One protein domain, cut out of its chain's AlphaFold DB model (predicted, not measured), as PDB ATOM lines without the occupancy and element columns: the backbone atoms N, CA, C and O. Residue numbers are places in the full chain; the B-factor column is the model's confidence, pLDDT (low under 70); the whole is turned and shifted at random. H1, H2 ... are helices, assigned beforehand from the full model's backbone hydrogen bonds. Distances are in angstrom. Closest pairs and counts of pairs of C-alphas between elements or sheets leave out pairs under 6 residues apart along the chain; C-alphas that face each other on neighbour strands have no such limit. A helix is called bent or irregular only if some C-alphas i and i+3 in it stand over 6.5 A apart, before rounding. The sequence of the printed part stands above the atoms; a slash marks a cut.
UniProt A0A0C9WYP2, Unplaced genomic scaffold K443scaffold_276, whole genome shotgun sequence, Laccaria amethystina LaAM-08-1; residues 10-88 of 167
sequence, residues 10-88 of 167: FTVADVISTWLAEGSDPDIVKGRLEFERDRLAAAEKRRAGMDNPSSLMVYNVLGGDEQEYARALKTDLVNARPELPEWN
ATOM      1  N   PHE A  10      33.858  46.935  -5.197       86.06
ATOM      2  CA  PHE A  10      34.602  47.448  -4.042       86.06
ATOM      3  C   PHE A  10      34.141  46.829  -2.725       86.06
ATOM      4  O   PHE A  10      34.972  46.479  -1.898       86.06
ATOM      5  N   THR A  11      32.832  46.660  -2.538       83.19
ATOM      6  CA  THR A  11      32.289  46.062  -1.314       83.19
ATOM      7  C   THR A  11      32.666  44.590  -1.224       83.19
ATOM      8  O   THR A  11      33.124  44.139  -0.182       83.19
ATOM      9  N   VAL A  12      32.539  43.850  -2.325       85.25
ATOM     10  CA  VAL A  12      32.957  42.444  -2.368       85.25
ATOM     11  C   VAL A  12      34.466  42.310  -2.151       85.25
ATOM     12  O   VAL A  12      34.891  41.456  -1.379       85.25
ATOM     13  N   ALA A  13      35.281  43.164  -2.775       86.69
ATOM     14  CA  ALA A  13      36.726  43.154  -2.569       86.69
ATOM     15  C   ALA A  13      37.110  43.439  -1.109       86.69
ATOM     16  O   ALA A  13      37.982  42.752  -0.584       86.69
ATOM     17  N   ASP A  14      36.443  44.394  -0.459       85.25
ATOM     18  CA  ASP A  14      36.682  44.760   0.939       85.25
ATOM     19  C   ASP A  14      36.375  43.591   1.891       85.25
ATOM     20  O   ASP A  14      37.226  43.183   2.685       85.25
ATOM     21  N   VAL A  15      35.212  42.950   1.721       83.94
ATOM     22  CA  VAL A  15      34.821  41.776   2.516       83.94
ATOM     23  C   VAL A  15      35.786  40.608   2.295       83.94
ATOM     24  O   VAL A  15      36.241  40.006   3.265       83.94
ATOM     25  N   ILE A  16      36.158  40.305   1.045       85.50
ATOM     26  CA  ILE A  16      37.133  39.242   0.752       85.50
ATOM     27  C   ILE A  16      38.510  39.590   1.336       85.50
ATOM     28  O   ILE A  16      39.187  38.706   1.851       85.50
ATOM     29  N   SER A  17      38.944  40.852   1.272       85.94
ATOM     30  CA  SER A  17      40.220  41.272   1.864       85.94
ATOM     31  C   SER A  17      40.242  41.179   3.370       85.94
ATOM     32  O   SER A  17      41.245  40.727   3.916       85.94
ATOM     33  N   THR A  18      39.129  41.498   4.020       84.44
ATOM     34  CA  THR A  18      39.012  41.311   5.461       84.44
ATOM     35  C   THR A  18      39.024  39.825   5.802       84.44
ATOM     36  O   THR A  18      39.798  39.403   6.654       84.44
ATOM     37  N   TRP A  19      38.266  39.006   5.065       84.00
ATOM     38  CA  TRP A  19      38.265  37.553   5.245       84.00
ATOM     39  C   TRP A  19      39.648  36.939   5.041       84.00
ATOM     40  O   TRP A  19      40.064  36.120   5.841       84.00
ATOM     41  N   LEU A  20      40.406  37.355   4.026       83.56
ATOM     42  CA  LEU A  20      41.761  36.842   3.810       83.56
ATOM     43  C   LEU A  20      42.771  37.333   4.855       83.56
ATOM     44  O   LEU A  20      43.762  36.649   5.099       83.56
ATOM     45  N   ALA A  21      42.546  38.502   5.455       84.12
ATOM     46  CA  ALA A  21      43.403  39.017   6.516       84.12
ATOM     47  C   ALA A  21      43.169  38.307   7.860       84.12
ATOM     48  O   ALA A  21      44.107  38.184   8.645       84.12
ATOM     49  N   GLU A  22      41.941  37.846   8.121       79.38
ATOM     50  CA  GLU A  22      41.526  37.324   9.435       79.38
ATOM     51  C   GLU A  22      41.210  35.816   9.437       79.38
ATOM     52  O   GLU A  22      41.301  35.165  10.474       79.38
ATOM     53  N   GLY A  23      40.878  35.234   8.284       66.12
ATOM     54  CA  GLY A  23      40.391  33.861   8.102       66.12
ATOM     55  C   GLY A  23      41.481  32.789   8.074       66.12
ATOM     56  O   GLY A  23      41.516  31.966   7.160       66.12
ATOM     57  N   SER A  24      42.383  32.793   9.055       64.38
ATOM     58  CA  SER A  24      43.433  31.774   9.206       64.38
ATOM     59  C   SER A  24      43.021  30.571  10.067       64.38
ATOM     60  O   SER A  24      43.817  29.644  10.222       64.38
ATOM     61  N   ASP A  25      41.794  30.554  10.598       75.69
ATOM     62  CA  ASP A  25      41.270  29.437  11.389       75.69
ATOM     63  C   ASP A  25      40.974  28.208  10.494       75.69
ATOM     64  O   ASP A  25      40.168  28.309   9.559       75.69
ATOM     65  N   PRO A  26      41.596  27.040  10.754       70.62
ATOM     66  CA  PRO A  26      41.384  25.818   9.977       70.62
ATOM     67  C   PRO A  26      39.920  25.369   9.859       70.62
ATOM     68  O   PRO A  26      39.534  24.844   8.809       70.62
ATOM     69  N   ASP A  27      39.097  25.587  10.888       75.94
ATOM     70  CA  ASP A  27      37.692  25.163  10.875       75.94
ATOM     71  C   ASP A  27      36.848  26.052   9.947       75.94
ATOM     72  O   ASP A  27      35.999  25.558   9.196       75.94
ATOM     73  N   ILE A  28      37.161  27.351   9.902       77.50
ATOM     74  CA  ILE A  28      36.564  28.315   8.964       77.50
ATOM     75  C   ILE A  28      36.962  27.971   7.525       77.50
ATOM     76  O   ILE A  28      36.125  27.975   6.619       77.50
ATOM     77  N   VAL A  29      38.227  27.602   7.301       79.81
ATOM     78  CA  VAL A  29      38.716  27.202   5.972       79.81
ATOM     79  C   VAL A  29      37.972  25.968   5.455       79.81
ATOM     80  O   VAL A  29      37.588  25.932   4.283       79.81
ATOM     81  N   LYS A  30      37.722  24.967   6.307       82.31
ATOM     82  CA  LYS A  30      36.987  23.759   5.907       82.31
ATOM     83  C   LYS A  30      35.531  24.064   5.546       82.31
ATOM     84  O   LYS A  30      35.088  23.657   4.471       82.31
ATOM     85  N   GLY A  31      34.818  24.814   6.390       81.62
ATOM     86  CA  GLY A  31      33.446  25.241   6.092       81.62
ATOM     87  C   GLY A  31      33.368  26.043   4.791       81.62
ATOM     88  O   GLY A  31      32.465  25.855   3.973       81.62
ATOM     89  N   ARG A  32      34.388  26.868   4.524       83.88
ATOM     90  CA  ARG A  32      34.469  27.621   3.277       83.88
ATOM     91  C   ARG A  32      34.705  26.746   2.047       83.88
ATOM     92  O   ARG A  32      34.121  27.006   0.995       83.88
ATOM     93  N   LEU A  33      35.543  25.719   2.149       87.25
ATOM     94  CA  LEU A  33      35.752  24.775   1.050       87.25
ATOM     95  C   LEU A  33      34.453  24.050   0.678       87.25
ATOM     96  O   LEU A  33      34.174  23.882  -0.508       87.25
ATOM     97  N   GLU A  34      33.648  23.667   1.668       87.38
ATOM     98  CA  GLU A  34      32.330  23.062   1.442       87.38
ATOM     99  C   GLU A  34      31.377  24.044   0.744       87.38
ATOM    100  O   GLU A  34      30.801  23.701  -0.289       87.38
ATOM    101  N   PHE A  35      31.306  25.294   1.213       85.69
ATOM    102  CA  PHE A  35      30.511  26.343   0.567       85.69
ATOM    103  C   PHE A  35      30.921  26.596  -0.894       85.69
ATOM    104  O   PHE A  35      30.070  26.651  -1.785       85.69
ATOM    105  N   GLU A  36      32.220  26.741  -1.178       86.25
ATOM    106  CA  GLU A  36      32.691  26.962  -2.552       86.25
ATOM    107  C   GLU A  36      32.430  25.742  -3.441       86.25
ATOM    108  O   GLU A  36      32.068  25.909  -4.605       86.25
ATOM    109  N   ARG A  37      32.550  24.519  -2.908       89.25
ATOM    110  CA  ARG A  37      32.213  23.294  -3.643       89.25
ATOM    111  C   ARG A  37      30.745  23.290  -4.063       89.25
ATOM    112  O   ARG A  37      30.446  23.038  -5.230       89.25
ATOM    113  N   ASP A  38      29.841  23.603  -3.141       88.56
ATOM    114  CA  ASP A  38      28.403  23.608  -3.411       88.56
ATOM    115  C   ASP A  38      28.031  24.732  -4.398       88.56
ATOM    116  O   ASP A  38      27.254  24.521  -5.337       88.56
ATOM    117  N   ARG A  39      28.673  25.903  -4.278       85.50
ATOM    118  CA  ARG A  39      28.541  27.011  -5.236       85.50
ATOM    119  C   ARG A  39      29.010  26.621  -6.638       85.50
ATOM    120  O   ARG A  39      28.326  26.930  -7.615       85.50
ATOM    121  N   LEU A  40      30.151  25.940  -6.755       86.69
ATOM    122  CA  LEU A  40      30.678  25.455  -8.032       86.69
ATOM    123  C   LEU A  40      29.760  24.400  -8.659       86.69
ATOM    124  O   LEU A  40      29.499  24.476  -9.859       86.69
ATOM    125  N   ALA A  41      29.196  23.490  -7.861       88.00
ATOM    126  CA  ALA A  41      28.209  22.522  -8.336       88.00
ATOM    127  C   ALA A  41      26.934  23.214  -8.859       88.00
ATOM    128  O   ALA A  41      26.411  22.866  -9.921       88.00
ATOM    129  N   ALA A  42      26.453  24.251  -8.164       84.75
ATOM    130  CA  ALA A  42      25.325  25.060  -8.626       84.75
ATOM    131  C   ALA A  42      25.650  25.851  -9.908       84.75
ATOM    132  O   ALA A  42      24.790  26.001 -10.782       84.75
ATOM    133  N   ALA A  43      26.878  26.361 -10.040       82.94
ATOM    134  CA  ALA A  43      27.351  27.020 -11.256       82.94
ATOM    135  C   ALA A  43      27.428  26.037 -12.436       82.94
ATOM    136  O   ALA A  43      26.990  26.365 -13.535       82.94
ATOM    137  N   GLU A  44      27.900  24.811 -12.210       84.31
ATOM    138  CA  GLU A  44      27.969  23.764 -13.230       84.31
ATOM    139  C   GLU A  44      26.581  23.301 -13.685       84.31
ATOM    140  O   GLU A  44      26.327  23.189 -14.885       84.31
ATOM    141  N   LYS A  45      25.630  23.154 -12.755       85.50
ATOM    142  CA  LYS A  45      24.226  22.888 -13.097       85.50
ATOM    143  C   LYS A  45      23.622  24.002 -13.958       85.50
ATOM    144  O   LYS A  45      22.935  23.709 -14.933       85.50
ATOM    145  N   ARG A  46      23.881  25.272 -13.619       81.81
ATOM    146  CA  ARG A  46      23.445  26.425 -14.429       81.81
ATOM    147  C   ARG A  46      24.074  26.386 -15.818       81.81
ATOM    148  O   ARG A  46      23.362  26.524 -16.805       81.81
ATOM    149  N   ARG A  47      25.380  26.130 -15.888       81.88
ATOM    150  CA  ARG A  47      26.146  26.015 -17.133       81.88
ATOM    151  C   ARG A  47      25.581  24.952 -18.073       81.88
ATOM    152  O   ARG A  47      25.482  25.207 -19.267       81.88
ATOM    153  N   ALA A  48      25.203  23.788 -17.545       82.62
ATOM    154  CA  ALA A  48      24.644  22.689 -18.330       82.62
ATOM    155  C   ALA A  48      23.303  23.039 -19.006       82.62
ATOM    156  O   ALA A  48      22.951  22.425 -20.006       82.62
ATOM    157  N   GLY A  49      22.568  24.021 -18.476       81.12
ATOM    158  CA  GLY A  49      21.314  24.513 -19.050       81.12
ATOM    159  C   GLY A  49      21.463  25.710 -19.996       81.12
ATOM    160  O   GLY A  49      20.447  26.270 -20.395       81.12
ATOM    161  N   MET A  50      22.687  26.146 -20.314       80.38
ATOM    162  CA  MET A  50      22.938  27.299 -21.187       80.38
ATOM    163  C   MET A  50      23.343  26.858 -22.595       80.38
ATOM    164  O   MET A  50      24.191  25.983 -22.754       80.38
ATOM    165  N   ASP A  51      22.839  27.565 -23.609       78.25
ATOM    166  CA  ASP A  51      23.163  27.307 -25.023       78.25
ATOM    167  C   ASP A  51      24.654  27.515 -25.355       78.25
ATOM    168  O   ASP A  51      25.169  26.943 -26.314       78.25
ATOM    169  N   ASN A  52      25.371  28.318 -24.556       76.88
ATOM    170  CA  ASN A  52      26.812  28.532 -24.695       76.88
ATOM    171  C   ASN A  52      27.581  28.183 -23.402       76.88
ATOM    172  O   ASN A  52      27.897  29.071 -22.597       76.88
ATOM    173  N   PRO A  53      27.943  26.905 -23.207       63.28
ATOM    174  CA  PRO A  53      28.628  26.447 -22.007       63.28
ATOM    175  C   PRO A  53      30.107  26.859 -21.954       63.28
ATOM    176  O   PRO A  53      30.747  26.639 -20.930       63.28
ATOM    177  N   SER A  54      30.706  27.439 -23.000       64.00
ATOM    178  CA  SER A  54      32.100  27.925 -22.950       64.00
ATOM    179  C   SER A  54      32.223  29.366 -22.443       64.00
ATOM    180  O   SER A  54      33.334  29.877 -22.301       64.00
ATOM    181  N   SER A  55      31.103  30.022 -22.122       65.25
ATOM    182  CA  SER A  55      31.113  31.371 -21.567       65.25
ATOM    183  C   SER A  55      31.872  31.411 -20.235       65.25
ATOM    184  O   SER A  55      31.461  30.816 -19.238       65.25
ATOM    185  N   LEU A  56      32.964  32.183 -20.201       60.72
ATOM    186  CA  LEU A  56      33.783  32.462 -19.010       60.72
ATOM    187  C   LEU A  56      32.978  33.121 -17.864       60.72
ATOM    188  O   LEU A  56      33.470  33.284 -16.747       60.72
ATOM    189  N   MET A  57      31.734  33.511 -18.147       64.62
ATOM    190  CA  MET A  57      30.847  34.275 -17.279       64.62
ATOM    191  C   MET A  57      30.140  33.431 -16.210       64.62
ATOM    192  O   MET A  57      29.399  33.995 -15.421       64.62
ATOM    193  N   VAL A  58      30.308  32.106 -16.148       67.12
ATOM    194  CA  VAL A  58      29.470  31.290 -15.238       67.12
ATOM    195  C   VAL A  58      30.075  31.112 -13.841       67.12
ATOM    196  O   VAL A  58      29.352  31.153 -12.854       67.12
ATOM    197  N   TYR A  59      31.396  30.957 -13.728       70.00
ATOM    198  CA  TYR A  59      32.030  30.641 -12.436       70.00
ATOM    199  C   TYR A  59      32.362  31.877 -11.594       70.00
ATOM    200  O   TYR A  59      32.292  31.850 -10.365       70.00
ATOM    201  N   ASN A  60      32.718  32.971 -12.265       79.56
ATOM    202  CA  ASN A  60      33.166  34.191 -11.604       79.56
ATOM    203  C   ASN A  60      32.041  35.211 -11.412       79.56
ATOM    204  O   ASN A  60      32.211  36.141 -10.636       79.56
ATOM    205  N   VAL A  61      30.892  35.078 -12.076       82.38
ATOM    206  CA  VAL A  61      29.783  36.021 -11.880       82.38
ATOM    207  C   VAL A  61      29.019  35.650 -10.619       82.38
ATOM    208  O   VAL A  61      28.411  34.588 -10.546       82.38
ATOM    209  N   LEU A  62      29.025  36.550  -9.635       81.50
ATOM    210  CA  LEU A  62      28.164  36.420  -8.459       81.50
ATOM    211  C   LEU A  62      26.716  36.774  -8.805       81.50
ATOM    212  O   LEU A  62      25.796  36.092  -8.367       81.50
ATOM    213  N   GLY A  63      26.505  37.814  -9.618       81.25
ATOM    214  CA  GLY A  63      25.172  38.226 -10.066       81.25
ATOM    215  C   GLY A  63      24.192  38.396  -8.899       81.25
ATOM    216  O   GLY A  63      24.432  39.177  -7.977       81.25
ATOM    217  N   GLY A  64      23.093  37.636  -8.924       79.75
ATOM    218  CA  GLY A  64      22.098  37.621  -7.845       79.75
ATOM    219  C   GLY A  64      22.655  37.144  -6.499       79.75
ATOM    220  O   GLY A  64      22.315  37.727  -5.466       79.75
ATOM    221  N   ASP A  65      23.588  36.190  -6.531       82.19
ATOM    222  CA  ASP A  65      24.145  35.469  -5.375       82.19
ATOM    223  C   ASP A  65      25.166  36.315  -4.581       82.19
ATOM    224  O   ASP A  65      25.683  35.890  -3.550       82.19
ATOM    225  N   GLU A  66      25.461  37.542  -5.028       85.12
ATOM    226  CA  GLU A  66      26.437  38.445  -4.400       85.12
ATOM    227  C   GLU A  66      26.124  38.734  -2.923       85.12
ATOM    228  O   GLU A  66      27.038  38.795  -2.101       85.12
ATOM    229  N   GLN A  67      24.839  38.854  -2.568       85.75
ATOM    230  CA  GLN A  67      24.425  39.053  -1.176       85.75
ATOM    231  C   GLN A  67      24.709  37.820  -0.319       85.75
ATOM    232  O   GLN A  67      25.201  37.955   0.799       85.75
ATOM    233  N   GLU A  68      24.358  36.633  -0.810       85.31
ATOM    234  CA  GLU A  68      24.561  35.384  -0.079       85.31
ATOM    235  C   GLU A  68      26.053  35.126   0.122       85.31
ATOM    236  O   GLU A  68      26.487  34.837   1.236       85.31
ATOM    237  N   TYR A  69      26.845  35.369  -0.920       86.50
ATOM    238  CA  TYR A  69      28.297  35.287  -0.873       86.50
ATOM    239  C   TYR A  69      28.903  36.232   0.176       86.50
ATOM    240  O   TYR A  69      29.700  35.808   1.013       86.50
ATOM    241  N   ALA A  70      28.497  37.507   0.179       86.06
ATOM    242  CA  ALA A  70      28.965  38.477   1.167       86.06
ATOM    243  C   ALA A  70      28.489  38.143   2.593       86.06
ATOM    244  O   ALA A  70      29.222  38.375   3.553       86.06
ATOM    245  N   ARG A  71      27.282  37.584   2.744       85.38
ATOM    246  CA  ARG A  71      26.741  37.163   4.043       85.38
ATOM    247  C   ARG A  71      27.508  35.972   4.610       85.38
ATOM    248  O   ARG A  71      27.873  36.032   5.775       85.38
ATOM    249  N   ALA A  72      27.781  34.947   3.803       84.81
ATOM    250  CA  ALA A  72      28.567  33.783   4.215       84.81
ATOM    251  C   ALA A  72      29.969  34.204   4.685       84.81
ATOM    252  O   ALA A  72      30.359  33.904   5.807       84.81
ATOM    253  N   LEU A  73      30.654  35.027   3.881       83.94
ATOM    254  CA  LEU A  73      31.939  35.634   4.244       83.94
ATOM    255  C   LEU A  73      31.883  36.416   5.559       83.94
ATOM    256  O   LEU A  73      32.821  36.374   6.349       83.94
ATOM    257  N   LYS A  74      30.801  37.169   5.783       81.81
ATOM    258  CA  LYS A  74      30.641  37.932   7.015       81.81
ATOM    259  C   LYS A  74      30.408  37.013   8.208       81.81
ATOM    260  O   LYS A  74      30.993  37.289   9.242       81.81
ATOM    261  N   THR A  75      29.604  35.955   8.092       81.69
ATOM    262  CA  THR A  75      29.384  34.983   9.179       81.69
ATOM    263  C   THR A  75      30.708  34.430   9.699       81.69
ATOM    264  O   THR A  75      30.913  34.409  10.909       81.69
ATOM    265  N   ASP A  76      31.629  34.099   8.793       78.62
ATOM    266  CA  ASP A  76      32.984  33.659   9.141       78.62
ATOM    267  C   ASP A  76      33.764  34.747   9.912       78.62
ATOM    268  O   ASP A  76      34.533  34.456  10.826       78.62
ATOM    269  N   LEU A  77      33.539  36.017   9.564       75.50
ATOM    270  CA  LEU A  77      34.217  37.191  10.119       75.50
ATOM    271  C   LEU A  77      33.580  37.778  11.384       75.50
ATOM    272  O   LEU A  77      34.258  38.531  12.076       75.50
ATOM    273  N   VAL A  78      32.308  37.501  11.707       69.06
ATOM    274  CA  VAL A  78      31.618  38.131  12.859       69.06
ATOM    275  C   VAL A  78      32.353  37.846  14.173       69.06
ATOM    276  O   VAL A  78      32.348  38.690  15.067       69.06
ATOM    277  N   ASN A  79      33.055  36.714  14.260       63.97
ATOM    278  CA  ASN A  79      33.901  36.387  15.408       63.97
ATOM    279  C   ASN A  79      35.155  37.278  15.510       63.97
ATOM    280  O   ASN A  79      35.652  37.498  16.611       63.97
ATOM    281  N   ALA A  80      35.658  37.799  14.386       66.12
ATOM    282  CA  ALA A  80      36.901  38.565  14.302       66.12
ATOM    283  C   ALA A  80      36.676  40.093  14.245       66.12
ATOM    284  O   ALA A  80      37.385  40.841  14.922       66.12
ATOM    285  N   ARG A  81      35.654  40.571  13.514       69.25
ATOM    286  CA  ARG A  81      35.295  42.000  13.405       69.25
ATOM    287  C   ARG A  81      33.786  42.245  13.281       69.25
ATOM    288  O   ARG A  81      33.232  42.181  12.178       69.25
ATOM    289  N   PRO A  82      33.108  42.674  14.360       69.50
ATOM    290  CA  PRO A  82      31.681  42.997  14.304       69.50
ATOM    291  C   PRO A  82      31.368  44.282  13.511       69.50
ATOM    292  O   PRO A  82      30.235  44.470  13.073       69.50
ATOM    293  N   GLU A  83      32.353  45.159  13.284       74.44
ATOM    294  CA  GLU A  83      32.164  46.491  12.680       74.44
ATOM    295  C   GLU A  83      31.991  46.488  11.149       74.44
ATOM    296  O   GLU A  83      31.788  47.540  10.538       74.44
ATOM    297  N   LEU A  84      32.071  45.325  10.497       70.56
ATOM    298  CA  LEU A  84      31.981  45.243   9.042       70.56
ATOM    299  C   LEU A  84      30.590  45.636   8.518       70.56
ATOM    300  O   LEU A  84      29.575  45.212   9.090       70.56
ATOM    301  N   PRO A  85      30.509  46.369   7.387       69.44
ATOM    302  CA  PRO A  85      29.240  46.778   6.796       69.44
ATOM    303  C   PRO A  85      28.293  45.590   6.619       69.44
ATOM    304  O   PRO A  85      28.649  44.564   6.039       69.44
ATOM    305  N   GLU A  86      27.072  45.705   7.136       71.94
ATOM    306  CA  GLU A  86      26.082  44.642   7.006       71.94
ATOM    307  C   GLU A  86      25.445  44.637   5.615       71.94
ATOM    308  O   GLU A  86      25.007  45.671   5.101       71.94
ATOM    309  N   TRP A  87      25.359  43.448   5.012       73.12
ATOM    310  CA  TRP A  87      24.604  43.252   3.782       73.12
ATOM    311  C   TRP A  87      23.140  42.916   4.074       73.12
ATOM    312  O   TRP A  87      22.692  41.767   3.985       73.12
ATOM    313  N   ASN A  88      22.385  43.956   4.417       81.25
ATOM    314  CA  ASN A  88      20.962  43.859   4.705       81.25
ATOM    315  C   ASN A  88      20.099  43.872   3.423       81.25
ATOM    316  O   ASN A  88      20.566  44.143   2.314       81.25
TER     317      ASN A  88
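This is residues 10 to 88 of the 167 residues of an uncharacterized protein of Laccaria amethystina LaAM-08-1 (UniProt A0A0C9WYP2). The long helix H2 makes one long side of the domain, and two shorter helices, H1 and H3, lie side by side across from it, with H3 running back the opposite way to H2, their lines at only 9 degrees. Residues 49 to 62 fold back from the end of H2 to H3. The printed part has 79 residues with three named helices, H1, H2, H3 in order, and no named strand: all helix. It is only just loose, close to compact, with a radius of gyration of the C-alphas of 14.1 A, and spans 43 by 25 by 18 A.

H2, residues 26 to 48, and H3, residues 63 to 77, are close but not clearly touching; their closest C-alphas, Ile 28 and Asp 76, are 6.4 A apart. They run opposite ways at a shallow tilt of 9 degrees. H3 touches H1, residues 10 to 22, closest at the C-alphas of Trp 19 and Leu 77, 6.3 A apart. These two run the same way at a shallow tilt of 28 degrees. H1 and H2 are apart. Every O i to N i+4 pair is within hydrogen-bond range in H1 and H2, and 9 of 11 in H3.

H2 is 33.0 A long, from C-alpha 26 at (41.384, 25.818, 9.977). H1 is 18.2 A long, from C-alpha 10 at (34.602, 47.448, -4.042). H3 is 22.1 A long, to C-alpha 77 at (34.217, 37.191, 10.119), and is irregular: C-alphas 64 and 67 are 7.2 A apart.

The two C-alphas farthest apart, Asp 51 and Glu 83, are 43.2 A apart. The printed part has no cut. The link from H1 to H2 is tight, that from H2 to H3 long. pLDDT is under 70 at residues 23 to 24, 53 to 58, 78 to 82 and 85.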